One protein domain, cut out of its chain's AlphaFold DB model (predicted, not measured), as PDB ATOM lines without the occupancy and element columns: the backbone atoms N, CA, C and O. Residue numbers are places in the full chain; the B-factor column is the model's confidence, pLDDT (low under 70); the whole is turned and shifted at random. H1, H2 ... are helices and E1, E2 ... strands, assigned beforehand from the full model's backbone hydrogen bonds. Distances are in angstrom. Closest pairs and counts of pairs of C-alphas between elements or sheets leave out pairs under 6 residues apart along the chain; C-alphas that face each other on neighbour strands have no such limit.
ATOM      1  N   VAL A  77     -35.957 -66.671 167.339       82.75
ATOM      2  CA  VAL A  77     -34.980 -67.741 167.564       82.75
ATOM      3  C   VAL A  77     -34.909 -68.057 169.055       82.75
ATOM      4  O   VAL A  77     -34.637 -67.179 169.873       82.75
ATOM      5  N   GLN A  78     -35.127 -69.322 169.423       85.06
ATOM      6  CA  GLN A  78     -34.920 -69.788 170.797       85.06
ATOM      7  C   GLN A  78     -33.448 -69.629 171.195       85.06
ATOM      8  O   GLN A  78     -32.555 -70.117 170.501       85.06
ATOM      9  N   LYS A  79     -33.196 -69.002 172.347       81.38
ATOM     10  CA  LYS A  79     -31.855 -68.778 172.913       81.38
ATOM     11  C   LYS A  79     -31.017 -70.061 173.007       81.38
ATOM     12  O   LYS A  79     -29.822 -70.028 172.728       81.38
ATOM     13  N   SER A  80     -31.653 -71.189 173.323       77.62
ATOM     14  CA  SER A  80     -31.053 -72.530 173.393       77.62
ATOM     15  C   SER A  80     -30.513 -73.061 172.054       77.62
ATOM     16  O   SER A  80     -29.594 -73.881 172.056       77.62
ATOM     17  N   ARG A  81     -31.024 -72.572 170.913       82.50
ATOM     18  CA  ARG A  81     -30.570 -72.938 169.557       82.50
ATOM     19  C   ARG A  81     -29.467 -72.023 169.009       82.50
ATOM     20  O   ARG A  81     -28.937 -72.312 167.939       82.50
ATOM     21  N   ILE A  82     -29.114 -70.926 169.684       82.00
ATOM     22  CA  ILE A  82     -28.142 -69.945 169.167       82.00
ATOM     23  C   ILE A  82     -26.709 -70.347 169.524       82.00
ATOM     24  O   ILE A  82     -26.348 -70.470 170.692       82.00
ATOM     25  N   LEU A  83     -25.857 -70.449 168.504       81.31
ATOM     26  CA  LEU A  83     -24.407 -70.475 168.645       81.31
ATOM     27  C   LEU A  83     -23.837 -69.192 168.021       81.31
ATOM     28  O   LEU A  83     -24.098 -68.886 166.860       81.31
ATOM     29  N   ILE A  84     -23.064 -68.430 168.796       76.69
ATOM     30  CA  ILE A  84     -22.518 -67.141 168.351       76.69
ATOM     31  C   ILE A  84     -21.207 -67.365 167.597       76.69
ATOM     32  O   ILE A  84     -20.216 -67.819 168.173       76.69
ATOM     33  N   ASP A  85     -21.181 -66.991 166.322       71.50
ATOM     34  CA  ASP A  85     -19.977 -67.007 165.499       71.50
ATOM     35  C   ASP A  85     -19.141 -65.732 165.704       71.50
ATOM     36  O   ASP A  85     -19.114 -64.819 164.873       71.50
ATOM     37  N   SER A  86     -18.417 -65.682 166.827       58.84
ATOM     38  CA  SER A  86     -17.395 -64.654 167.078       58.84
ATOM     39  C   SER A  86     -16.120 -64.841 166.234       58.84
ATOM     40  O   SER A  86     -15.176 -64.068 166.400       58.84
ATOM     41  N   LEU A  87     -16.038 -65.867 165.373       54.47
ATOM     42  CA  LEU A  87     -14.889 -66.127 164.495       54.47
ATOM     43  C   LEU A  87     -15.106 -65.583 163.079       54.47
ATOM     44  O   LEU A  87     -14.125 -65.352 162.378       54.47
ATOM     45  N   ASN A  88     -16.338 -65.262 162.673       42.75
ATOM     46  CA  ASN A  88     -16.616 -64.621 161.381       42.75
ATOM     47  C   ASN A  88     -15.897 -63.257 161.206       42.75
ATOM     48  O   ASN A  88     -15.623 -62.849 160.078       42.75
ATOM     49  N   LEU A  89     -15.465 -62.601 162.297       32.31
ATOM     50  CA  LEU A  89     -14.545 -61.449 162.241       32.31
ATOM     51  C   LEU A  89     -13.216 -61.763 161.513       32.31
ATOM     52  O   LEU A  89     -12.664 -60.880 160.864       32.31
ATOM     53  N   LEU A  90     -12.722 -63.007 161.578       32.06
ATOM     54  CA  LEU A  90     -11.541 -63.486 160.833       32.06
ATOM     55  C   LEU A  90     -11.846 -63.823 159.363       32.06
ATOM     56  O   LEU A  90     -10.918 -63.961 158.570       32.06
ATOM     57  N   ALA A  91     -13.121 -63.999 159.002       32.59
ATOM     58  CA  ALA A  91     -13.560 -64.323 157.642       32.59
ATOM     59  C   ALA A  91     -13.954 -63.074 156.831       32.59
ATOM     60  O   ALA A  91     -13.907 -63.092 155.599       32.59
ATOM     61  N   ALA A  92     -14.307 -61.977 157.512       27.27
ATOM     62  CA  ALA A  92     -14.538 -60.667 156.902       27.27
ATOM     63  C   ALA A  92     -13.255 -60.060 156.294       27.27
ATOM     64  O   ALA A  92     -13.320 -59.296 155.326       27.27
ATOM     65  N   THR A  93     -12.081 -60.420 156.816       28.17
ATOM     66  CA  THR A  93     -10.778 -60.077 156.238       28.17
ATOM     67  C   THR A  93     -10.314 -61.158 155.246       28.17
ATOM     68  O   THR A  93     -10.415 -62.352 155.522       28.17
ATOM     69  N   PRO A  94      -9.734 -60.802 154.078       25.88
ATOM     70  CA  PRO A  94      -9.196 -61.766 153.107       25.88
ATOM     71  C   PRO A  94      -7.823 -62.323 153.542       25.88
ATOM     72  O   PRO A  94      -6.877 -62.435 152.755       25.88
ATOM     73  N   THR A  95      -7.697 -62.647 154.826       32.06
ATOM     74  CA  THR A  95      -6.556 -63.312 155.450       32.06
ATOM     75  C   THR A  95      -6.931 -64.771 155.707       32.06
ATOM     76  O   THR A  95      -7.479 -65.066 156.764       32.06
ATOM     77  N   PRO A  96      -6.661 -65.705 154.769       33.91
ATOM     78  CA  PRO A  96      -6.887 -67.126 155.030       33.91
ATOM     79  C   PRO A  96      -6.107 -67.567 156.272       33.91
ATOM     80  O   PRO A  96      -5.055 -67.003 156.564       33.91
ATOM     81  N   ILE A  97      -6.569 -68.609 156.965       36.78
ATOM     82  CA  ILE A  97      -5.986 -69.098 158.234       36.78
ATOM     83  C   ILE A  97      -4.467 -69.377 158.111       36.78
ATOM     84  O   ILE A  97      -3.703 -69.158 159.054       36.78
ATOM     85  N   SER A  98      -3.982 -69.724 156.912       34.34
ATOM     86  CA  SER A  98      -2.552 -69.814 156.560       34.34
ATOM     87  C   SER A  98      -1.719 -68.544 156.815       34.34
ATOM     88  O   SER A  98      -0.495 -68.630 156.879       34.34
ATOM     89  N   LYS A  99      -2.351 -67.383 157.021       34.91
ATOM     90  CA  LYS A  99      -1.724 -66.122 157.432       34.91
ATOM     91  C   LYS A  99      -1.643 -65.902 158.944       34.91
ATOM     92  O   LYS A  99      -1.105 -64.873 159.322       34.91
ATOM     93  N   LEU A 100      -2.066 -66.808 159.830       40.75
ATOM     94  CA  LEU A 100      -1.871 -66.595 161.280       40.75
ATOM     95  C   LEU A 100      -0.390 -66.401 161.683       40.75
ATOM     96  O   LEU A 100      -0.105 -65.680 162.631       40.75
ATOM     97  N   SER A 177     -22.907 -68.988 178.757       65.56
ATOM     98  CA  SER A 177     -23.464 -70.286 179.138       65.56
ATOM     99  C   SER A 177     -23.454 -71.265 177.964       65.56
ATOM    100  O   SER A 177     -23.860 -70.898 176.863       65.56
ATOM    101  N   GLY A 178     -23.079 -72.519 178.223       72.75
ATOM    102  CA  GLY A 178     -23.114 -73.604 177.242       72.75
ATOM    103  C   GLY A 178     -21.736 -74.032 176.729       72.75
ATOM    104  O   GLY A 178     -20.706 -73.444 177.059       72.75
ATOM    105  N   ALA A 179     -21.737 -75.103 175.936       80.00
ATOM    106  CA  ALA A 179     -20.529 -75.710 175.393       80.00
ATOM    107  C   ALA A 179     -19.957 -74.920 174.203       80.00
ATOM    108  O   ALA A 179     -20.687 -74.304 173.426       80.00
ATOM    109  N   ARG A 180     -18.630 -74.948 174.062       84.62
ATOM    110  CA  ARG A 180     -17.861 -74.062 173.181       84.62
ATOM    111  C   ARG A 180     -17.264 -74.870 172.033       84.62
ATOM    112  O   ARG A 180     -16.575 -75.860 172.267       84.62
ATOM    113  N   LEU A 181     -17.540 -74.437 170.802       83.19
ATOM    114  CA  LEU A 181     -16.948 -74.994 169.585       83.19
ATOM    115  C   LEU A 181     -15.502 -74.494 169.447       83.19
ATOM    116  O   LEU A 181     -15.282 -73.292 169.304       83.19
ATOM    117  N   VAL A 182     -14.523 -75.399 169.487       85.56
ATOM    118  CA  VAL A 182     -13.091 -75.065 169.411       85.56
ATOM    119  C   VAL A 182     -12.452 -75.779 168.222       85.56
ATOM    120  O   VAL A 182     -12.430 -77.004 168.147       85.56
ATOM    121  N   PHE A 183     -11.954 -75.003 167.266       83.06
ATOM    122  CA  PHE A 183     -11.401 -75.495 166.005       83.06
ATOM    123  C   PHE A 183      -9.963 -75.996 166.158       83.06
ATOM    124  O   PHE A 183      -9.156 -75.385 166.857       83.06
ATOM    125  N   LEU A 184      -9.641 -77.092 165.466       79.19
ATOM    126  CA  LEU A 184      -8.260 -77.523 165.249       79.19
ATOM    127  C   LEU A 184      -7.603 -76.700 164.133       79.19
ATOM    128  O   LEU A 184      -8.280 -76.184 163.243       79.19
ATOM    129  N   ASP A 185      -6.273 -76.630 164.143       71.38
ATOM    130  CA  ASP A 185      -5.534 -76.165 162.971       71.38
ATOM    131  C   ASP A 185      -5.613 -77.221 161.856       71.38
ATOM    132  O   ASP A 185      -5.348 -78.401 162.082       71.38
ATOM    133  N   ILE A 186      -5.971 -76.784 160.650       61.03
ATOM    134  CA  ILE A 186      -6.116 -77.616 159.446       61.03
ATOM    135  C   ILE A 186      -5.219 -77.131 158.290       61.03
ATOM    136  O   ILE A 186      -5.401 -77.527 157.141       61.03
ATOM    137  N   ARG A 187      -4.241 -76.249 158.567       58.19
ATOM    138  CA  ARG A 187      -3.287 -75.728 157.563       58.19
ATOM    139  C   ARG A 187      -2.356 -76.805 157.011       58.19
ATOM    140  O   ARG A 187      -2.005 -76.765 155.833       58.19
ATOM    141  N   ALA A 188      -1.966 -77.759 157.852       48.31
ATOM    142  CA  ALA A 188      -1.466 -79.047 157.396       48.31
ATOM    143  C   ALA A 188      -2.669 -79.951 157.088       48.31
ATOM    144  O   ALA A 188      -3.633 -79.965 157.854       48.31
ATOM    145  N   ARG A 189      -2.607 -80.743 156.007       51.09
ATOM    146  CA  ARG A 189      -3.573 -81.828 155.765       51.09
ATOM    147  C   ARG A 189      -3.317 -82.939 156.786       51.09
ATOM    148  O   ARG A 189      -2.569 -83.871 156.502       51.09
ATOM    149  N   ARG A 190      -3.858 -82.759 157.990       62.47
ATOM    150  CA  ARG A 190      -3.492 -83.562 159.152       62.47
ATOM    151  C   ARG A 190      -3.889 -85.015 159.008       62.47
ATOM    152  O   ARG A 190      -5.016 -85.327 158.626       62.47
ATOM    153  N   LEU A 191      -2.973 -85.877 159.422       81.38
ATOM    154  CA  LEU A 191      -3.257 -87.283 159.644       81.38
ATOM    155  C   LEU A 191      -4.056 -87.452 160.940       81.38
ATOM    156  O   LEU A 191      -3.985 -86.636 161.862       81.38
ATOM    157  N   GLU A 192      -4.785 -88.562 161.030       87.31
ATOM    158  CA  GLU A 192      -5.608 -88.957 162.183       87.31
ATOM    159  C   GLU A 192      -4.939 -88.668 163.545       87.31
ATOM    160  O   GLU A 192      -5.529 -88.029 164.417       87.31
ATOM    161  N   GLY A 193      -3.686 -89.107 163.723       88.69
ATOM    162  CA  GLY A 193      -2.954 -88.972 164.986       88.69
ATOM    163  C   GLY A 193      -2.618 -87.528 165.377       88.69
ATOM    164  O   GLY A 193      -2.579 -87.219 166.565       88.69
ATOM    165  N   GLU A 194      -2.426 -86.639 164.402       85.75
ATOM    166  CA  GLU A 194      -2.117 -85.221 164.628       85.75
ATOM    167  C   GLU A 194      -3.365 -84.475 165.116       85.75
ATOM    168  O   GLU A 194      -3.298 -83.705 166.075       85.75
ATOM    169  N   MET A 195      -4.532 -84.772 164.528       86.75
ATOM    170  CA  MET A 195      -5.819 -84.253 165.008       86.75
ATOM    171  C   MET A 195      -6.158 -84.759 166.413       86.75
ATOM    172  O   MET A 195      -6.574 -83.961 167.249       86.75
ATOM    173  N   VAL A 196      -5.938 -86.049 166.705       93.25
ATOM    174  CA  VAL A 196      -6.152 -86.606 168.055       93.25
ATOM    175  C   VAL A 196      -5.245 -85.921 169.084       93.25
ATOM    176  O   VAL A 196      -5.737 -85.487 170.124       93.25
ATOM    177  N   ALA A 197      -3.948 -85.774 168.792       91.69
ATOM    178  CA  ALA A 197      -2.999 -85.143 169.710       91.69
ATOM    179  C   ALA A 197      -3.313 -83.654 169.948       91.69
ATOM    180  O   ALA A 197      -3.283 -83.193 171.086       91.69
ATOM    181  N   SER A 198      -3.662 -82.912 168.893       89.38
ATOM    182  CA  SER A 198      -4.038 -81.496 168.979       89.38
ATOM    183  C   SER A 198      -5.335 -81.283 169.766       89.38
ATOM    184  O   SER A 198      -5.380 -80.460 170.680       89.38
ATOM    185  N   ALA A 199      -6.363 -82.100 169.510       93.81
ATOM    186  CA  ALA A 199      -7.604 -82.092 170.284       93.81
ATOM    187  C   ALA A 199      -7.357 -82.367 171.777       93.81
ATOM    188  O   ALA A 199      -7.904 -81.671 172.632       93.81
ATOM    189  N   GLN A 200      -6.500 -83.342 172.096       95.00
ATOM    190  CA  GLN A 200      -6.134 -83.666 173.477       95.00
ATOM    191  C   GLN A 200      -5.396 -82.510 174.167       95.00
ATOM    192  O   GLN A 200      -5.794 -82.130 175.266       95.00
ATOM    193  N   ARG A 201      -4.400 -81.889 173.513       93.06
ATOM    194  CA  ARG A 201      -3.687 -80.717 174.060       93.06
ATOM    195  C   ARG A 201      -4.614 -79.527 174.299       93.06
ATOM    196  O   ARG A 201      -4.535 -78.906 175.352       93.06
ATOM    197  N   ILE A 202      -5.507 -79.214 173.358       93.31
ATOM    198  CA  ILE A 202      -6.469 -78.109 173.504       93.31
ATOM    199  C   ILE A 202      -7.422 -78.363 174.683       93.31
ATOM    200  O   ILE A 202      -7.640 -77.461 175.491       93.31
ATOM    201  N   VAL A 203      -7.949 -79.585 174.828       95.88
ATOM    202  CA  VAL A 203      -8.805 -79.949 175.971       95.88
ATOM    203  C   VAL A 203      -8.034 -79.870 177.290       95.88
ATOM    204  O   VAL A 203      -8.544 -79.295 178.246       95.88
ATOM    205  N   GLU A 204      -6.804 -80.382 177.351       96.00
ATOM    206  CA  GLU A 204      -5.952 -80.301 178.545       96.00
ATOM    207  C   GLU A 204      -5.654 -78.845 178.942       96.00
ATOM    208  O   GLU A 204      -5.817 -78.475 180.105       96.00
ATOM    209  N   LEU A 205      -5.293 -77.989 177.980       94.94
ATOM    210  CA  LEU A 205      -5.045 -76.562 178.208       94.94
ATOM    211  C   LEU A 205      -6.287 -75.834 178.746       94.94
ATOM    212  O   LEU A 205      -6.164 -75.031 179.666       94.94
ATOM    213  N   LEU A 206      -7.480 -76.129 178.220       94.31
ATOM    214  CA  LEU A 206      -8.734 -75.524 178.686       94.31
ATOM    215  C   LEU A 206      -9.168 -76.042 180.066       94.31
ATOM    216  O   LEU A 206      -9.652 -75.260 180.885       94.31
ATOM    217  N   VAL A 207      -8.958 -77.331 180.348       95.25
ATOM    218  CA  VAL A 207      -9.254 -77.939 181.657       95.25
ATOM    219  C   VAL A 207      -8.328 -77.394 182.747       95.25
ATOM    220  O   VAL A 207      -8.797 -77.061 183.833       95.25
ATOM    221  N   ASN A 208      -7.040 -77.211 182.447       95.56
ATOM    222  CA  ASN A 208      -6.075 -76.600 183.367       95.56
ATOM    223  C   ASN A 208      -6.394 -75.122 183.687       95.56
ATOM    224  O   ASN A 208      -6.013 -74.622 184.742       95.56
ATOM    225  N   GLU A 209      -7.130 -74.435 182.810       93.75
ATOM    226  CA  GLU A 209      -7.622 -73.061 182.999       93.75
ATOM    227  C   GLU A 209      -9.050 -73.008 183.599       93.75
ATOM    228  O   GLU A 209      -9.631 -71.930 183.760       93.75
ATOM    229  N   GLY A 210      -9.606 -74.168 183.972       92.56
ATOM    230  CA  GLY A 210     -10.830 -74.303 184.765       92.56
ATOM    231  C   GLY A 210     -12.133 -74.522 183.989       92.56
ATOM    232  O   GLY A 210     -13.194 -74.462 184.611       92.56
ATOM    233  N   LEU A 211     -12.096 -74.774 182.675       91.25
ATOM    234  CA  LEU A 211     -13.285 -75.229 181.936       91.25
ATOM    235  C   LEU A 211     -13.521 -76.723 182.168       91.25
ATOM    236  O   LEU A 211     -12.581 -77.506 182.308       91.25
ATOM    237  N   LYS A 212     -14.783 -77.150 182.160       91.38
ATOM    238  CA  LYS A 212     -15.117 -78.577 182.225       91.38
ATOM    239  C   LYS A 212     -15.097 -79.211 180.831       91.38
ATOM    240  O   LYS A 212     -15.296 -78.532 179.827       91.38
ATOM    241  N   ARG A 213     -14.908 -80.534 180.753       91.69
ATOM    242  CA  ARG A 213     -14.845 -81.253 179.462       91.69
ATOM    243  C   ARG A 213     -16.178 -81.279 178.709       91.69
ATOM    244  O   ARG A 213     -16.164 -81.227 177.488       91.69
ATOM    245  N   ASP A 214     -17.303 -81.280 179.421       90.12
ATOM    246  CA  ASP A 214     -18.660 -81.131 178.870       90.12
ATOM    247  C   ASP A 214     -18.913 -79.742 178.252       90.12
ATOM    248  O   ASP A 214     -19.790 -79.587 177.404       90.12
ATOM    249  N   GLU A 215     -18.108 -78.734 178.602       88.56
ATOM    250  CA  GLU A 215     -18.166 -77.403 177.994       88.56
ATOM    251  C   GLU A 215     -17.279 -77.249 176.741       88.56
ATOM    252  O   GLU A 215     -17.225 -76.155 176.175       88.56
ATOM    253  N   ILE A 216     -16.559 -78.292 176.307       90.94
ATOM    254  CA  ILE A 216     -15.570 -78.217 175.221       90.94
ATOM    255  C   ILE A 216     -15.941 -79.208 174.113       90.94
ATOM    256  O   ILE A 216     -15.913 -80.420 174.314       90.94
ATOM    257  N   ILE A 217     -16.238 -78.690 172.919       92.75
ATOM    258  CA  ILE A 217     -16.539 -79.487 171.726       92.75
ATOM    259  C   ILE A 217     -15.506 -79.152 170.650       92.75
ATOM    260  O   ILE A 217     -15.440 -78.019 170.173       92.75
ATOM    261  N   ILE A 218     -14.705 -80.135 170.245       93.56
ATOM    262  CA  ILE A 218     -13.670 -79.949 169.227       93.56
ATOM    263  C   ILE A 218     -14.287 -80.033 167.825       93.56
ATOM    264  O   ILE A 218     -14.928 -81.025 167.478       93.56
ATOM    265  N   CYS A 219     -14.076 -79.003 167.007       89.25
ATOM    266  CA  CYS A 219     -14.463 -78.988 165.598       89.25
ATOM    267  C   CYS A 219     -13.392 -79.675 164.740       89.25
ATOM    268  O   CYS A 219     -12.245 -79.221 164.694       89.25
ATOM    269  N   ILE A 220     -13.781 -80.741 164.037       87.50
ATOM    270  CA  ILE A 220     -12.910 -81.557 163.177       87.50
ATOM    271  C   ILE A 220     -13.507 -81.586 161.762       87.50
ATOM    272  O   ILE A 220     -14.710 -81.832 161.636       87.50
ATOM    273  N   PRO A 221     -12.732 -81.333 160.689       84.31
ATOM    274  CA  PRO A 221     -13.250 -81.422 159.327       84.31
ATOM    275  C   PRO A 221     -13.639 -82.864 158.991       84.31
ATOM    276  O   PRO A 221     -12.958 -83.813 159.384       84.31
ATOM    277  N   ALA A 222     -14.721 -83.040 158.238       84.69
ATOM    278  CA  ALA A 222     -15.272 -84.343 157.873       84.69
ATOM    279  C   ALA A 222     -14.481 -85.056 156.751       84.69
ATOM    280  O   ALA A 222     -15.024 -85.584 155.787       84.69
ATOM    281  N   THR A 223     -13.155 -85.101 156.878       84.75
ATOM    282  CA  THR A 223     -12.297 -85.948 156.040       84.75
ATOM    283  C   THR A 223     -12.313 -87.395 156.544       84.75
ATOM    284  O   THR A 223     -12.763 -87.684 157.656       84.75
ATOM    285  N   ASN A 224     -11.773 -88.329 155.754       84.56
ATOM    286  CA  ASN A 224     -11.595 -89.725 156.172       84.56
ATOM    287  C   ASN A 224     -10.793 -89.825 157.490       84.56
ATOM    288  O   ASN A 224     -11.237 -90.448 158.455       84.56
ATOM    289  N   ASP A 225      -9.657 -89.128 157.574       86.56
ATOM    290  CA  ASP A 225      -8.824 -89.093 158.782       86.56
ATOM    291  C   ASP A 225      -9.465 -88.295 159.927       86.56
ATOM    292  O   ASP A 225      -9.282 -88.652 161.090       86.56
ATOM    293  N   GLY A 226     -10.277 -87.277 159.621       89.12
ATOM    294  CA  GLY A 226     -11.077 -86.549 160.606       89.12
ATOM    295  C   GLY A 226     -12.137 -87.438 161.262       89.12
ATOM    296  O   GLY A 226     -12.256 -87.453 162.484       89.12
ATOM    297  N   MET A 227     -12.839 -88.267 160.483       89.75
ATOM    298  CA  MET A 227     -13.781 -89.266 161.003       89.75
ATOM    299  C   MET A 227     -13.096 -90.344 161.862       89.75
ATOM    300  O   MET A 227     -13.659 -90.771 162.874       89.75
ATOM    301  N   LYS A 228     -11.876 -90.776 161.512       91.81
ATOM    302  CA  LYS A 228     -11.085 -91.689 162.359       91.81
ATOM    303  C   LYS A 228     -10.646 -91.013 163.661       91.81
ATOM    304  O   LYS A 228     -10.797 -91.598 164.733       91.81
ATOM    305  N   ALA A 229     -10.157 -89.772 163.583       93.69
ATOM    306  CA  ALA A 229      -9.752 -88.987 164.745       93.69
ATOM    307  C   ALA A 229     -10.934 -88.768 165.698       93.69
ATOM    308  O   ALA A 229     -10.817 -89.042 166.891       93.69
ATOM    309  N   ALA A 230     -12.096 -88.386 165.161       95.12
ATOM    310  CA  ALA A 230     -13.348 -88.271 165.900       95.12
ATOM    311  C   ALA A 230     -13.707 -89.577 166.621       95.12
ATOM    312  O   ALA A 230     -13.919 -89.569 167.831       95.12
ATOM    313  N   SER A 231     -13.678 -90.716 165.918       95.50
ATOM    314  CA  SER A 231     -13.938 -92.030 166.519       95.50
ATOM    315  C   SER A 231     -12.981 -92.339 167.680       95.50
ATOM    316  O   SER A 231     -13.428 -92.752 168.751       95.50
ATOM    317  N   ARG A 232     -11.678 -92.064 167.531       96.50
ATOM    318  CA  ARG A 232     -10.683 -92.247 168.605       96.50
ATOM    319  C   ARG A 232     -10.866 -91.285 169.783       96.50
ATOM    320  O   ARG A 232     -10.568 -91.668 170.911       96.50
ATOM    321  N   LEU A 233     -11.363 -90.073 169.543       96.44
ATOM    322  CA  LEU A 233     -11.672 -89.080 170.578       96.44
ATOM    323  C   LEU A 233     -12.964 -89.417 171.341       96.44
ATOM    324  O   LEU A 233     -13.024 -89.195 172.549       96.44
ATOM    325  N   LYS A 234     -13.962 -90.025 170.682       95.62
ATOM    326  CA  LYS A 234     -15.179 -90.551 171.333       95.62
ATOM    327  C   LYS A 234     -14.936 -91.853 172.105       95.62
ATOM    328  O   LYS A 234     -15.545 -92.043 173.152       95.62
ATOM    329  N   LEU A 235     -14.056 -92.730 171.611       93.94
ATOM    330  CA  LEU A 235     -13.719 -94.031 172.218       93.94
ATOM    331  C   LEU A 235     -12.533 -93.979 173.205       93.94
ATOM    332  O   LEU A 235     -12.121 -95.013 173.735       93.94
ATOM    333  N   GLY A 236     -11.949 -92.802 173.438       90.69
ATOM    334  CA  GLY A 236     -10.852 -92.619 174.387       90.69
ATOM    335  C   GLY A 236     -11.272 -92.869 175.842       90.69
ATOM    336  O   GLY A 236     -12.441 -92.745 176.195       90.69
ATOM    337  N   LYS A 237     -10.296 -93.163 176.719       89.31
ATOM    338  CA  LYS A 237     -10.525 -93.315 178.177       89.31
ATOM    339  C   LYS A 237     -11.205 -92.097 178.809       89.31
ATOM    340  O   LYS A 237     -11.914 -92.234 179.798       89.31
ATOM    341  N   GLU A 238     -10.957 -90.927 178.236       91.56
ATOM    342  CA  GLU A 238     -11.612 -89.672 178.567       91.56
ATOM    343  C   GLU A 238     -12.255 -89.151 177.271       91.56
ATOM    344  O   GLU A 238     -11.552 -88.557 176.449       91.56
ATOM    345  N   PRO A 239     -13.549 -89.420 177.024       94.62
ATOM    346  CA  PRO A 239     -14.201 -88.990 175.796       94.62
ATOM    347  C   PRO A 239     -14.168 -87.468 175.639       94.62
ATOM    348  O   PRO A 239     -14.471 -86.724 176.573       94.62
ATOM    349  N   ILE A 240     -13.819 -87.009 174.441       96.25
ATOM    350  CA  ILE A 240     -13.847 -85.597 174.047       96.25
ATOM    351  C   ILE A 240     -15.063 -85.394 173.142       96.25
ATOM    352  O   ILE A 240     -15.315 -86.220 172.266       96.25
ATOM    353  N   HIS A 241     -15.850 -84.335 173.350       96.25
ATOM    354  CA  HIS A 241     -16.981 -84.049 172.466       96.25
ATOM    355  C   HIS A 241     -16.486 -83.526 171.111       96.25
ATOM    356  O   HIS A 241     -15.531 -82.751 171.047       96.25
ATOM    357  N   VAL A 242     -17.130 -83.956 170.025       96.19
ATOM    358  CA  VAL A 242     -16.714 -83.668 168.648       96.19
ATOM    359  C   VAL A 242     -17.879 -83.121 167.831       96.19
ATOM    360  O   VAL A 242     -18.966 -83.700 167.805       96.19
ATOM    361  N   ASN A 243     -17.607 -82.030 167.120       94.62
ATOM    362  CA  ASN A 243     -18.452 -81.464 166.078       94.62
ATOM    363  C   ASN A 243     -17.785 -81.685 164.713       94.62
ATOM    364  O   ASN A 243     -16.680 -81.194 164.484       94.62
ATOM    365  N   MET A 244     -18.444 -82.390 163.795       92.25
ATOM    366  CA  MET A 244     -17.907 -82.579 162.443       92.25
ATOM    367  C   MET A 244     -18.290 -81.392 161.560       92.25
ATOM    368  O   MET A 244     -19.475 -81.150 161.337       92.25
ATOM    369  N   ILE A 245     -17.304 -80.646 161.066       84.75
ATOM    370  CA  ILE A 245     -17.501 -79.495 160.167       84.75
ATOM    371  C   ILE A 245     -17.250 -79.893 158.705       84.75
ATOM    372  O   ILE A 245     -16.706 -80.960 158.438       84.75
ATOM    373  N   GLU A 246     -17.635 -79.033 157.758       79.69
ATOM    374  CA  GLU A 246     -17.502 -79.287 156.308       79.69
ATOM    375  C   GLU A 246     -18.325 -80.500 155.814       79.69
ATOM    376  O   GLU A 246     -17.977 -81.164 154.838       79.69
ATOM    377  N   VAL A 247     -19.459 -80.775 156.469       81.38
ATOM    378  CA  VAL A 247     -20.402 -81.824 156.055       81.38
ATOM    379  C   VAL A 247     -21.223 -81.350 154.849       81.38
ATOM    380  O   VAL A 247     -21.783 -80.252 154.859       81.38
ATOM    381  N   THR A 248     -21.280 -82.175 153.798       81.31
ATOM    382  CA  THR A 248     -21.743 -81.780 152.447       81.31
ATOM    383  C   THR A 248     -22.933 -82.565 151.886       81.31
ATOM    384  O   THR A 248     -23.490 -82.152 150.871       81.31
ATOM    385  N   SER A 249     -23.338 -83.679 152.504       81.88
ATOM    386  CA  SER A 249     -24.499 -84.480 152.078       81.88
ATOM    387  C   SER A 249     -25.105 -85.270 153.245       81.88
ATOM    388  O   SER A 249     -24.501 -85.354 154.318       81.88
ATOM    389  N   VAL A 250     -26.279 -85.876 153.036       83.81
ATOM    390  CA  VAL A 250     -26.962 -86.702 154.050       83.81
ATOM    391  C   VAL A 250     -26.147 -87.963 154.363       83.81
ATOM    392  O   VAL A 250     -25.945 -88.306 155.525       83.81
ATOM    393  N   GLU A 251     -25.601 -88.624 153.343       85.94
ATOM    394  CA  GLU A 251     -24.738 -89.807 153.484       85.94
ATOM    395  C   GLU A 251     -23.440 -89.458 154.222       85.94
ATOM    396  O   GLU A 251     -22.958 -90.225 155.056       85.94
ATOM    397  N   HIS A 252     -22.896 -88.268 153.956       84.38
ATOM    398  CA  HIS A 252     -21.715 -87.747 154.632       84.38
ATOM    399  C   HIS A 252     -22.000 -87.452 156.119       84.38
ATOM    400  O   HIS A 252     -21.204 -87.810 156.991       84.38
ATOM    401  N   ALA A 253     -23.168 -86.881 156.430       88.62
ATOM    402  CA  ALA A 253     -23.624 -86.690 157.803       88.62
ATOM    403  C   ALA A 253     -23.808 -88.035 158.536       88.62
ATOM    404  O   ALA A 253     -23.361 -88.183 159.672       88.62
ATOM    405  N   LEU A 254     -24.378 -89.047 157.875       87.25
ATOM    406  CA  LEU A 254     -24.538 -90.399 158.428       87.25
ATOM    407  C   LEU A 254     -23.195 -91.107 158.679       87.25
ATOM    408  O   LEU A 254     -23.016 -91.729 159.729       87.25
ATOM    409  N   ALA A 255     -22.217 -90.963 157.779       85.19
ATOM    410  CA  ALA A 255     -20.860 -91.475 157.986       85.19
ATOM    411  C   ALA A 255     -20.175 -90.841 159.215       85.19
ATOM    412  O   ALA A 255     -19.428 -91.519 159.925       85.19
ATOM    413  N   CYS A 256     -20.482 -89.570 159.509       86.81
ATOM    414  CA  CYS A 256     -20.046 -88.882 160.725       86.81
ATOM    415  C   CYS A 256     -20.763 -89.412 161.984       86.81
ATOM    416  O   CYS A 256     -20.101 -89.711 162.980       86.81
ATOM    417  N   VAL A 257     -22.090 -89.607 161.937       90.94
ATOM    418  CA  VAL A 257     -22.892 -90.186 163.043       90.94
ATOM    419  C   VAL A 257     -22.362 -91.555 163.473       90.94
ATOM    420  O   VAL A 257     -22.245 -91.820 164.669       90.94
ATOM    421  N   GLN A 258     -21.945 -92.401 162.524       87.06
ATOM    422  CA  GLN A 258     -21.330 -93.706 162.814       87.06
ATOM    423  C   GLN A 258     -20.057 -93.634 163.679       87.06
ATOM    424  O   GLN A 258     -19.605 -94.665 164.173       87.06
ATOM    425  N   LYS A 259     -19.445 -92.454 163.858       92.12
ATOM    426  CA  LYS A 259     -18.267 -92.255 164.723       92.12
ATOM    427  C   LYS A 259     -18.639 -91.782 166.138       92.12
ATOM    428  O   LYS A 259     -17.745 -91.544 166.944       92.12
ATOM    429  N   GLY A 260     -19.937 -91.673 166.443       90.44
ATOM    430  CA  GLY A 260     -20.467 -91.300 167.759       90.44
ATOM    431  C   GLY A 260     -20.381 -89.805 168.078       90.44
ATOM    432  O   GLY A 260     -20.340 -89.442 169.252       90.44
ATOM    433  N   VAL A 261     -20.290 -88.946 167.059       95.44
ATOM    434  CA  VAL A 261     -20.078 -87.497 167.222       95.44
ATOM    435  C   VAL A 261     -21.314 -86.786 167.777       95.44
ATOM    436  O   VAL A 261     -22.450 -87.210 167.563       95.44
ATOM    437  N   ASP A 262     -21.090 -85.695 168.503       96.06
ATOM    438  CA  ASP A 262     -22.118 -84.992 169.279       96.06
ATOM    439  C   ASP A 262     -22.913 -84.002 168.414       96.06
ATOM    440  O   ASP A 262     -24.091 -83.738 168.675       96.06
ATOM    441  N   SER A 263     -22.288 -83.483 167.356       95.19
ATOM    442  CA  SER A 263     -22.957 -82.697 166.322       95.19
ATOM    443  C   SER A 263     -22.279 -82.800 164.952       95.19
ATOM    444  O   SER A 263     -21.105 -83.156 164.829       95.19
ATOM    445  N   VAL A 264     -23.038 -82.449 163.917       93.50
ATOM    446  CA  VAL A 264     -22.558 -82.155 162.561       93.50
ATOM    447  C   VAL A 264     -22.885 -80.700 162.233       93.50
ATOM    448  O   VAL A 264     -23.950 -80.213 162.598       93.50
ATOM    449  N   THR A 265     -21.988 -79.997 161.543       88.25
ATOM    450  CA  THR A 265     -22.208 -78.631 161.051       88.25
ATOM    451  C   THR A 265     -22.193 -78.614 159.530       88.25
ATOM    452  O   THR A 265     -21.148 -78.818 158.906       88.25
ATOM    453  N   ILE A 266     -23.349 -78.317 158.938       86.88
ATOM    454  CA  ILE A 266     -23.498 -78.091 157.500       86.88
ATOM    455  C   ILE A 266     -23.360 -76.586 157.240       86.88
ATOM    456  O   ILE A 266     -23.953 -75.762 157.936       86.88
ATOM    457  N   HIS A 267     -22.557 -76.213 156.246       82.56
ATOM    458  CA  HIS A 267     -22.338 -74.813 155.885       82.56
ATOM    459  C   HIS A 267     -23.244 -74.418 154.712       82.56
ATOM    460  O   HIS A 267     -23.270 -75.112 153.696       82.56
ATOM    461  N   LEU A 268     -23.963 -73.300 154.834       75.94
ATOM    462  CA  LEU A 268     -24.655 -72.665 153.709       75.94
ATOM    463  C   LEU A 268     -23.619 -71.980 152.807       75.94
ATOM    464  O   LEU A 268     -23.359 -72.432 151.695       75.94
ATOM    465  N   GLY A 269     -22.964 -70.945 153.335       62.81
ATOM    466  CA  GLY A 269     -21.920 -70.191 152.653       62.81
ATOM    467  C   GLY A 269     -22.425 -68.930 151.951       62.81
ATOM    468  O   GLY A 269     -23.618 -68.717 151.745       62.81
ATOM    469  N   GLN A 270     -21.482 -68.058 151.587       53.00
ATOM    470  CA  GLN A 270     -21.796 -66.789 150.930       53.00
ATOM    471  C   GLN A 270     -22.173 -66.998 149.460       53.00
ATOM    472  O   GLN A 270     -21.305 -67.242 148.612       53.00
ATOM    473  N   ASP A 271     -23.452 -66.811 149.146       52.75
ATOM    474  CA  ASP A 271     -23.956 -66.848 147.778       52.75
ATOM    475  C   ASP A 271     -23.544 -65.585 147.001       52.75
ATOM    476  O   ASP A 271     -24.215 -64.553 146.985       52.75
ATOM    477  N   LYS A 272     -22.372 -65.653 146.363       44.75
ATOM    478  CA  LYS A 272     -21.785 -64.556 145.572       44.75
ATOM    479  C   LYS A 272     -22.440 -64.456 144.190       44.75
ATOM    480  O   LYS A 272     -21.762 -64.558 143.168       44.75
ATOM    481  N   GLY A 273     -23.763 -64.280 144.187       45.06
ATOM    482  CA  GLY A 273     -24.604 -64.115 143.003       45.06
ATOM    483  C   GLY A 273     -24.634 -65.341 142.091       45.06
ATOM    484  O   GLY A 273     -24.633 -65.176 140.871       45.06
ATOM    485  N   ARG A 274     -24.584 -66.561 142.648       46.38
ATOM    486  CA  ARG A 274     -24.599 -67.800 141.850       46.38
ATOM    487  C   ARG A 274     -26.005 -68.326 141.594       46.38
ATOM    488  O   ARG A 274     -26.209 -68.957 140.557       46.38
ATOM    489  N   PHE A 275     -26.950 -68.039 142.484       52.25
ATOM    490  CA  PHE A 275     -28.358 -68.397 142.322       52.25
ATOM    491  C   PHE A 275     -29.249 -67.138 142.266       52.25
ATOM    492  O   PHE A 275     -28.841 -66.071 142.734       52.25
ATOM    493  N   PRO A 276     -30.443 -67.203 141.639       55.06
ATOM    494  CA  PRO A 276     -31.399 -66.098 141.669       55.06
ATOM    495  C   PRO A 276     -31.856 -65.815 143.105       55.06
ATOM    496  O   PRO A 276     -32.102 -66.752 143.856       55.06
ATOM    497  N   ALA A 277     -32.080 -64.547 143.460       57.53
ATOM    498  CA  ALA A 277     -32.526 -64.140 144.806       57.53
ATOM    499  C   ALA A 277     -33.945 -64.628 145.203       57.53
ATOM    500  O   ALA A 277     -34.426 -64.326 146.293       57.53
ATOM    501  N   GLU A 278     -34.613 -65.357 144.307       59.19
ATOM    502  CA  GLU A 278     -35.921 -66.003 144.476       59.19
ATOM    503  C   GLU A 278     -35.797 -67.520 144.744       59.19
ATOM    504  O   GLU A 278     -36.801 -68.197 144.952       59.19
ATOM    505  N   MET A 279     -34.579 -68.076 144.703       65.19
ATOM    506  CA  MET A 279     -34.299 -69.506 144.847       65.19
ATOM    507  C   MET A 279     -33.735 -69.809 146.240       65.19
ATOM    508  O   MET A 279     -32.756 -69.197 146.658       65.19
ATOM    509  N   GLU A 280     -34.314 -70.786 146.945       69.12
ATOM    510  CA  GLU A 280     -33.735 -71.297 148.196       69.12
ATOM    511  C   GLU A 280     -32.318 -71.843 147.942       69.12
ATOM    512  O   GLU A 280     -32.099 -72.604 146.995       69.12
ATOM    513  N   HIS A 281     -31.353 -71.473 148.793       69.88
ATOM    514  CA  HIS A 281     -29.958 -71.893 148.639       69.88
ATOM    515  C   HIS A 281     -29.850 -73.436 148.585       69.88
ATOM    516  O   HIS A 281     -30.420 -74.098 149.454       69.88
ATOM    517  N   PRO A 282     -29.111 -74.060 147.640       72.50
ATOM    518  CA  PRO A 282     -29.222 -75.503 147.385       72.50
ATOM    519  C   PRO A 282     -28.982 -76.425 148.590       72.50
ATOM    520  O   PRO A 282     -29.576 -77.501 148.670       72.50
ATOM    521  N   ALA A 283     -28.151 -76.002 149.550       78.31
ATOM    522  CA  ALA A 283     -27.897 -76.762 150.773       78.31
ATOM    523  C   ALA A 283     -29.091 -76.796 151.755       78.31
ATOM    524  O   ALA A 283     -29.117 -77.671 152.612       78.31
ATOM    525  N   VAL A 284     -30.101 -75.924 151.617       85.50
ATOM    526  CA  VAL A 284     -31.317 -75.917 152.460       85.50
ATOM    527  C   VAL A 284     -32.022 -77.278 152.431       85.50
ATOM    528  O   VAL A 284     -32.396 -77.798 153.480       85.50
ATOM    529  N   ASN A 285     -32.137 -77.908 151.257       85.62
ATOM    530  CA  ASN A 285     -32.732 -79.245 151.145       85.62
ATOM    531  C   ASN A 285     -31.861 -80.315 151.822       85.62
ATOM    532  O   ASN A 285     -32.378 -81.128 152.575       85.62
ATOM    533  N   ILE A 286     -30.534 -80.262 151.639       85.69
ATOM    534  CA  ILE A 286     -29.582 -81.192 152.276       85.69
ATOM    535  C   ILE A 286     -29.670 -81.098 153.806       85.69
ATOM    536  O   ILE A 286     -29.670 -82.118 154.494       85.69
ATOM    537  N   ILE A 287     -29.781 -79.879 154.340       90.94
ATOM    538  CA  ILE A 287     -29.946 -79.604 155.770       90.94
ATOM    539  C   ILE A 287     -31.266 -80.195 156.284       90.94
ATOM    540  O   ILE A 287     -31.253 -80.967 157.244       90.94
ATOM    541  N   ARG A 288     -32.388 -79.885 155.617       92.62
ATOM    542  CA  ARG A 288     -33.722 -80.397 155.971       92.62
ATOM    543  C   ARG A 288     -33.789 -81.918 155.927       92.62
ATOM    544  O   ARG A 288     -34.263 -82.525 156.880       92.62
ATOM    545  N   ASP A 289     -33.287 -82.538 154.861       89.88
ATOM    546  CA  ASP A 289     -33.299 -83.992 154.709       89.88
ATOM    547  C   ASP A 289     -32.374 -84.674 155.731       89.88
ATOM    548  O   ASP A 289     -32.743 -85.715 156.275       89.88
ATOM    549  N   THR A 290     -31.235 -84.061 156.088       90.56
ATOM    550  CA  THR A 290     -30.359 -84.555 157.169       90.56
ATOM    551  C   THR A 290     -31.069 -84.518 158.523       90.56
ATOM    552  O   THR A 290     -31.172 -85.548 159.186       90.56
ATOM    553  N   ALA A 291     -31.600 -83.361 158.933       93.44
ATOM    554  CA  ALA A 291     -32.259 -83.212 160.233       93.44
ATOM    555  C   ALA A 291     -33.544 -84.049 160.334       93.44
ATOM    556  O   ALA A 291     -33.787 -84.708 161.346       93.44
ATOM    557  N   ARG A 292     -34.329 -84.116 159.252       92.25
ATOM    558  CA  ARG A 292     -35.501 -84.993 159.148       92.25
ATOM    559  C   ARG A 292     -35.118 -86.467 159.262       92.25
ATOM    560  O   ARG A 292     -35.784 -87.190 159.998       92.25
ATOM    561  N   HIS A 293     -34.065 -86.917 158.576       91.06
ATOM    562  CA  HIS A 293     -33.583 -88.293 158.708       91.06
ATOM    563  C   HIS A 293     -33.117 -88.572 160.140       91.06
ATOM    564  O   HIS A 293     -33.509 -89.578 160.718       91.06
ATOM    565  N   PHE A 294     -32.348 -87.666 160.750       93.19
ATOM    566  CA  PHE A 294     -31.852 -87.849 162.115       93.19
ATOM    567  C   PHE A 294     -33.001 -88.003 163.123       93.19
ATOM    568  O   PHE A 294     -33.004 -88.962 163.898       93.19
ATOM    569  N   ARG A 295     -34.015 -87.130 163.049       91.19
ATOM    570  CA  ARG A 295     -35.215 -87.186 163.901       91.19
ATOM    571  C   ARG A 295     -36.025 -88.471 163.670       91.19
ATOM    572  O   ARG A 295     -36.379 -89.139 164.637       91.19
ATOM    573  N   LEU A 296     -36.261 -88.872 162.414       90.56
ATOM    574  CA  LEU A 296     -36.991 -90.111 162.084       90.56
ATOM    575  C   LEU A 296     -36.244 -91.392 162.497       90.56
ATOM    576  O   LEU A 296     -36.880 -92.375 162.871       90.56
ATOM    577  N   SER A 297     -34.911 -91.386 162.449       88.00
ATOM    578  CA  SER A 297     -34.057 -92.527 162.808       88.00
ATOM    579  C   SER A 297     -33.626 -92.546 164.282       88.00
ATOM    580  O   SER A 297     -32.854 -93.420 164.674       88.00
ATOM    581  N   GLY A 298     -34.091 -91.600 165.108       89.25
ATOM    582  CA  GLY A 298     -33.743 -91.514 166.534       89.25
ATOM    583  C   GLY A 298     -32.270 -91.174 166.814       89.25
ATOM    584  O   GLY A 298     -31.751 -91.494 167.887       89.25
ATOM    585  N   ILE A 299     -31.580 -90.554 165.852       91.94
ATOM    586  CA  ILE A 299     -30.171 -90.163 165.955       91.94
ATOM    587  C   ILE A 299     -30.044 -88.963 166.901       91.94
ATOM    588  O   ILE A 299     -30.728 -87.957 166.740       91.94
ATOM    589  N   LYS A 300     -29.142 -89.063 167.888       93.38
ATOM    590  CA  LYS A 300     -28.922 -88.029 168.922       93.38
ATOM    591  C   LYS A 300     -27.843 -86.993 168.580       93.38
ATOM    592  O   LYS A 300     -27.681 -86.022 169.314       93.38
ATOM    593  N   THR A 301     -27.083 -87.209 167.510       94.94
ATOM    594  CA  THR A 301     -26.118 -86.235 166.979       94.94
ATOM    595  C   THR A 301     -26.875 -85.005 166.483       94.94
ATOM    596  O   THR A 301     -27.739 -85.143 165.625       94.94
ATOM    597  N   ARG A 302     -26.557 -83.811 166.989       94.38
ATOM    598  CA  ARG A 302     -27.279 -82.581 166.614       94.38
ATOM    599  C   ARG A 302     -26.906 -82.088 165.216       94.38
ATOM    600  O   ARG A 302     -25.725 -82.088 164.864       94.38
ATOM    601  N   VAL A 303     -27.879 -81.586 164.462       95.44
ATOM    602  CA  VAL A 303     -27.651 -80.849 163.210       95.44
ATOM    603  C   VAL A 303     -27.518 -79.358 163.507       95.44
ATOM    604  O   VAL A 303     -28.463 -78.706 163.951       95.44
ATOM    605  N   LEU A 304     -26.331 -78.823 163.227       91.31
ATOM    606  CA  LEU A 304     -26.005 -77.402 163.282       91.31
ATOM    607  C   LEU A 304     -25.855 -76.843 161.860       91.31
ATOM    608  O   LEU A 304     -25.372 -77.530 160.956       91.31
ATOM    609  N   VAL A 305     -26.211 -75.574 161.668       89.81
ATOM    610  CA  VAL A 305     -26.028 -74.857 160.391       89.81
ATOM    611  C   VAL A 305     -25.155 -73.632 160.603       89.81
ATOM    612  O   VAL A 305     -25.337 -72.934 161.594       89.81
ATOM    613  N   SER A 306     -24.228 -73.345 159.686       84.88
ATOM    614  CA  SER A 306     -23.369 -72.151 159.741       84.88
ATOM    615  C   SER A 306     -23.291 -71.395 158.415       84.88
ATOM    616  O   SER A 306     -23.622 -71.924 157.352       84.88
ATOM    617  N   GLY A 307     -22.812 -70.148 158.468       78.38
ATOM    618  CA  GLY A 307     -22.554 -69.344 157.270       78.38
ATOM    619  C   GLY A 307     -23.814 -68.849 156.563       78.38
ATOM    620  O   GLY A 307     -23.840 -68.820 155.334       78.38
ATOM    621  N   PHE A 308     -24.850 -68.499 157.326       81.81
ATOM    622  CA  PHE A 308     -26.063 -67.859 156.815       81.81
ATOM    623  C   PHE A 308     -25.721 -66.557 156.059       81.81
ATOM    624  O   PHE A 308     -25.018 -65.714 156.621       81.81
ATOM    625  N   PRO A 309     -26.189 -66.366 154.811       75.94
ATOM    626  CA  PRO A 309     -25.939 -65.138 154.059       75.94
ATOM    627  C   PRO A 309     -26.891 -63.995 154.451       75.94
ATOM    628  O   PRO A 309     -26.527 -62.832 154.288       75.94
ATOM    629  N   SER A 310     -28.082 -64.293 154.982       83.25
ATOM    630  CA  SER A 310     -28.986 -63.313 155.584       83.25
ATOM    631  C   SER A 310     -29.883 -63.935 156.665       83.25
ATOM    632  O   SER A 310     -29.900 -65.145 156.893       83.25
ATOM    633  N   VAL A 311     -30.677 -63.081 157.314       87.75
ATOM    634  CA  VAL A 311     -31.713 -63.446 158.292       87.75
ATOM    635  C   VAL A 311     -32.821 -64.323 157.678       87.75
ATOM    636  O   VAL A 311     -33.426 -65.124 158.388       87.75
ATOM    637  N   LYS A 312     -33.061 -64.251 156.359       86.06
ATOM    638  CA  LYS A 312     -34.075 -65.080 155.680       86.06
ATOM    639  C   LYS A 312     -33.727 -66.565 155.709       86.06
ATOM    640  O   LYS A 312     -34.596 -67.402 155.917       86.06
ATOM    641  N   GLU A 313     -32.455 -66.904 155.519       85.44
ATOM    642  CA  GLU A 313     -32.006 -68.295 155.560       85.44
ATOM    643  C   GLU A 313     -32.027 -68.854 156.991       85.44
ATOM    644  O   GLU A 313     -32.138 -70.067 157.153       85.44
ATOM    645  N   VAL A 314     -31.969 -67.990 158.017       88.75
ATOM    646  CA  VAL A 314     -32.196 -68.379 159.420       88.75
ATOM    647  C   VAL A 314     -33.663 -68.759 159.627       88.75
ATOM    648  O   VAL A 314     -33.929 -69.856 160.109       88.75
ATOM    649  N   ASP A 315     -34.605 -67.913 159.200       89.12
ATOM    650  CA  ASP A 315     -36.055 -68.171 159.285       89.12
ATOM    651  C   ASP A 315     -36.452 -69.497 158.615       89.12
ATOM    652  O   ASP A 315     -37.128 -70.342 159.202       89.12
ATOM    653  N   LEU A 316     -35.918 -69.728 157.410       88.50
ATOM    654  CA  LEU A 316     -36.154 -70.930 156.610       88.50
ATOM    655  C   LEU A 316     -35.636 -72.235 157.240       88.50
ATOM    656  O   LEU A 316     -35.981 -73.298 156.722       88.50
ATOM    657  N   LEU A 317     -34.793 -72.189 158.281       90.12
ATOM    658  CA  LEU A 317     -34.096 -73.369 158.817       90.12
ATOM    659  C   LEU A 317     -34.116 -73.515 160.345       90.12
ATOM    660  O   LEU A 317     -33.933 -74.629 160.826       90.12
ATOM    661  N   VAL A 318     -34.343 -72.452 161.123       89.38
ATOM    662  CA  VAL A 318     -34.229 -72.460 162.599       89.38
ATOM    663  C   VAL A 318     -35.106 -73.522 163.279       89.38
ATOM    664  O   VAL A 318     -34.700 -74.126 164.275       89.38
ATOM    665  N   ASN A 319     -36.280 -73.797 162.709       87.69
ATOM    666  CA  ASN A 319     -37.210 -74.823 163.188       87.69
ATOM    667  C   ASN A 319     -36.812 -76.241 162.723       87.69
ATOM    668  O   ASN A 319     -36.989 -77.226 163.451       87.69
ATOM    669  N   ASP A 320     -36.214 -76.342 161.534       89.62
ATOM    670  CA  ASP A 320     -35.818 -77.604 160.903       89.62
ATOM    671  C   ASP A 320     -34.567 -78.226 161.543       89.62
ATOM    672  O   ASP A 320     -34.382 -79.436 161.440       89.62
ATOM    673  N   VAL A 321     -33.730 -77.436 162.228       92.69
ATOM    674  CA  VAL A 321     -32.437 -77.873 162.797       92.69
ATOM    675  C   VAL A 321     -32.351 -77.682 164.311       92.69
ATOM    676  O   VAL A 321     -33.241 -77.096 164.925       92.69
ATOM    677  N   ASP A 322     -31.284 -78.202 164.920       91.69
ATOM    678  CA  ASP A 322     -31.110 -78.232 166.379       91.69
ATOM    679  C   ASP A 322     -30.245 -77.064 166.894       91.69
ATOM    680  O   ASP A 322     -30.198 -76.802 168.095       91.69
ATOM    681  N   GLY A 323     -29.562 -76.343 165.997       89.56
ATOM    682  CA  GLY A 323     -28.861 -75.103 166.326       89.56
ATOM    683  C   GLY A 323     -28.389 -74.303 165.108       89.56
ATOM    684  O   GLY A 323     -28.059 -74.859 164.058       89.56
ATOM    685  N   VAL A 324     -28.330 -72.980 165.261       89.00
ATOM    686  CA  VAL A 324     -27.906 -72.026 164.229       89.00
ATOM    687  C   VAL A 324     -26.649 -71.279 164.680       89.00
ATOM    688  O   VAL A 324     -26.622 -70.641 165.731       89.00
ATOM    689  N   VAL A 325     -25.585 -71.383 163.883       86.06
ATOM    690  CA  VAL A 325     -24.289 -70.722 164.078       86.06
ATOM    691  C   VAL A 325     -24.307 -69.414 163.285       86.06
ATOM    692  O   VAL A 325     -24.138 -69.415 162.062       86.06
ATOM    693  N   ILE A 326     -24.578 -68.308 163.980       83.00
ATOM    694  CA  ILE A 326     -24.902 -67.000 163.388       83.00
ATOM    695  C   ILE A 326     -23.896 -65.916 163.789       83.00
ATOM    696  O   ILE A 326     -23.408 -65.883 164.920       83.00
ATOM    697  N   SER A 327     -23.580 -65.021 162.848       77.25
ATOM    698  CA  SER A 327     -22.683 -63.884 163.080       77.25
ATOM    699  C   SER A 327     -23.339 -62.814 163.957       77.25
ATOM    700  O   SER A 327     -24.565 -62.736 164.065       77.25
ATOM    701  N   LYS A 328     -22.516 -61.940 164.550       77.88
ATOM    702  CA  LYS A 328     -22.987 -60.801 165.356       77.88
ATOM    703  C   LYS A 328     -23.970 -59.905 164.592       77.88
ATOM    704  O   LYS A 328     -24.963 -59.483 165.169       77.88
ATOM    705  N   ASP A 329     -23.723 -59.676 163.306       79.00
ATOM    706  CA  ASP A 329     -24.562 -58.823 162.460       79.00
ATOM    707  C   ASP A 329     -25.987 -59.400 162.325       79.00
ATOM    708  O   ASP A 329     -26.969 -58.681 162.468       79.00
ATOM    709  N   ILE A 330     -26.107 -60.723 162.151       81.88
ATOM    710  CA  ILE A 330     -27.399 -61.429 162.084       81.88
ATOM    711  C   ILE A 330     -28.104 -61.439 163.452       81.88
ATOM    712  O   ILE A 330     -29.330 -61.349 163.511       81.88
ATOM    713  N   ILE A 331     -27.350 -61.506 164.556       83.12
ATOM    714  CA  ILE A 331     -27.897 -61.466 165.924       83.12
ATOM    715  C   ILE A 331     -28.616 -60.135 166.220       83.12
ATOM    716  O   ILE A 331     -29.572 -60.121 166.993       83.12
ATOM    717  N   GLU A 332     -28.205 -59.025 165.602       84.69
ATOM    718  CA  GLU A 332     -28.814 -57.702 165.825       84.69
ATOM    719  C   GLU A 332     -30.159 -57.506 165.094       84.69
ATOM    720  O   GLU A 332     -30.956 -56.645 165.490       84.69
ATOM    721  N   ASP A 333     -30.470 -58.346 164.100       86.31
ATOM    722  CA  ASP A 333     -31.704 -58.289 163.301       86.31
ATOM    723  C   ASP A 333     -32.795 -59.298 163.722       86.31
ATOM    724  O   ASP A 333     -33.969 -59.098 163.400       86.31
ATOM    725  N   ILE A 334     -32.455 -60.348 164.479       87.19
ATOM    726  CA  ILE A 334     -33.418 -61.343 164.995       87.19
ATOM    727  C   ILE A 334     -34.122 -60.891 166.293       87.19
ATOM    728  O   ILE A 334     -33.814 -59.846 166.874       87.19
ATOM    729  N   GLU A 335     -35.095 -61.679 166.753       89.44
ATOM    730  CA  GLU A 335     -35.707 -61.592 168.085       89.44
ATOM    731  C   GLU A 335     -35.360 -62.865 168.875       89.44
ATOM    732  O   GLU A 335     -35.700 -63.975 168.466       89.44
ATOM    733  N   ILE A 336     -34.648 -62.722 169.998       85.19
ATOM    734  CA  ILE A 336     -34.226 -63.863 170.824       85.19
ATOM    735  C   ILE A 336     -35.310 -64.175 171.856       85.19
ATOM    736  O   ILE A 336     -35.637 -63.338 172.696       85.19
ATOM    737  N   CYS A 337     -35.834 -65.399 171.824       84.94
ATOM    738  CA  CYS A 337     -36.826 -65.880 172.781       84.94
ATOM    739  C   CYS A 337     -36.144 -66.617 173.948       84.94
ATOM    740  O   CYS A 337     -35.391 -67.569 173.734       84.94
ATOM    741  N   GLU A 338     -36.433 -66.192 175.183       74.12
ATOM    742  CA  GLU A 338     -35.935 -66.799 176.438       74.12
ATOM    743  C   GLU A 338     -36.745 -68.038 176.879       74.12
ATOM    744  O   GLU A 338     -36.396 -68.679 177.865       74.12
ATOM    745  N   SER A 339     -37.851 -68.363 176.203       60.16
ATOM    746  CA  SER A 339     -38.750 -69.455 176.586       60.16
ATOM    747  C   SER A 339     -38.212 -70.825 176.158       60.16
ATOM    748  O   SER A 339     -38.340 -71.201 174.989       60.16
ATOM    749  N   ASP A 340     -37.724 -71.602 177.128       51.19
ATOM    750  CA  ASP A 340     -37.397 -73.035 177.005       51.19
ATOM    751  C   ASP A 340     -38.654 -73.933 176.867       51.19
ATOM    752  O   ASP A 340     -38.672 -75.086 177.298       51.19
TER     753      ASP A 340
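This is residues 77 to 100 and 177 to 340 of the 518 residues of a protein of Moniliophthora roreri (strain MCA 2997) (UniProt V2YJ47). A strongly twisted sheet of seven parallel strands is curled into an incomplete barrel, open between its edge strands E1 and E2, with H2, H3, H4 and H5 in a row round its outside. Short H6 and H7 lie near E7 and E1, while residues 90 to 95 and 273 to 279 stick out. The printed part has 188 residues, with seven named helices and eight named strands in the order E1 H1 E2 H2 E3 H3 E4 H4 E5 H5 E6 H6 E7 H7 E8; the sheet's order is E1 E7 E6 E5 E4 E3 E2, and the class is mixed, helices and strands. The whole is compact, with a radius of gyration of the C-alphas of 16.6 A and spans of 48 by 40 by 36 A.

E1, residues 82 to 85, begins with C-alpha 82 at (-28.142, -69.945, 169.167). H1 is residues 97 to 100 and E2 180 to 183. H2, residues 192 to 208, is 24.5 A long and begins with C-alpha 192 at (-5.608, -88.957, 162.183). E3 is residues 216 to 221, 16.4 A; H3 224 to 234, 15.6 A; E4 241 to 247, 16.9 A; H4 250 to 257; E5 263 to 267; H5 283 to 296, 19.7 A; E6 302 to 306; H6 311 to 315; E7 323 to 327; H7 328 to 333. E8, residues 335 to 337, ends with C-alpha 337 at (-36.826, -65.880, 172.781).

Five strand-helix-strand units, each two parallel neighbour strands with a helix between them along the chain, run from E2, H2, E3 to E6, H6, E7, with right-handed crossovers. N 83 and O 324 of E1 and E7 are 2.9 A apart, N 325 and O 305 of E7 and E6 2.8 A, N 304 and O 264 of E6 and E5 2.8 A, N 265 and O 244 of E5 and E4 2.8 A, N 218 and O 241 of E4 and E3 2.9 A, and N 219 and O 182 of E3 and E2 2.8 A, within hydrogen-bond range. H2, H3, H4, H5 and H7 are on one face of the sheet, in two layers, helices over strands. H5 runs along the strands over E6 and E5, at a height over the sheet of 9.7 A. H2 touches H3 with residues 192 to 196 alone, closest at the C-alphas of Glu 192 and Asp 225, 4.7 A. H5 touches H4 with residues 286 to 290 alone, closest at the C-alphas of Val 250 and Thr 290, 5.1 A. H6 only grazes the sheet, and H1 is not on it. E8 pairs with no named strand; its residues 336 to 337 pair in parallel with residues 77 to 78. Every O i to N i+4 pair is within hydrogen-bond range in H2, H3, H4, H5 and H6, and 1 of 2 in H7; H1 is too short for such a pair.

The C-alphas of Lys 237 and Glu 278, the two farthest apart, are 50.3 A apart. Residues 101 to 176 are not printed, and C-alphas 100 and 177 are 28.3 A apart across the cut. The links E1 to H1 and E5 to H5 are long. The mean pLDDT of the printed part is 80.3; residues 86 to 100, 177, 186 to 190, 269 to 281 and 339 to 340 are under 70.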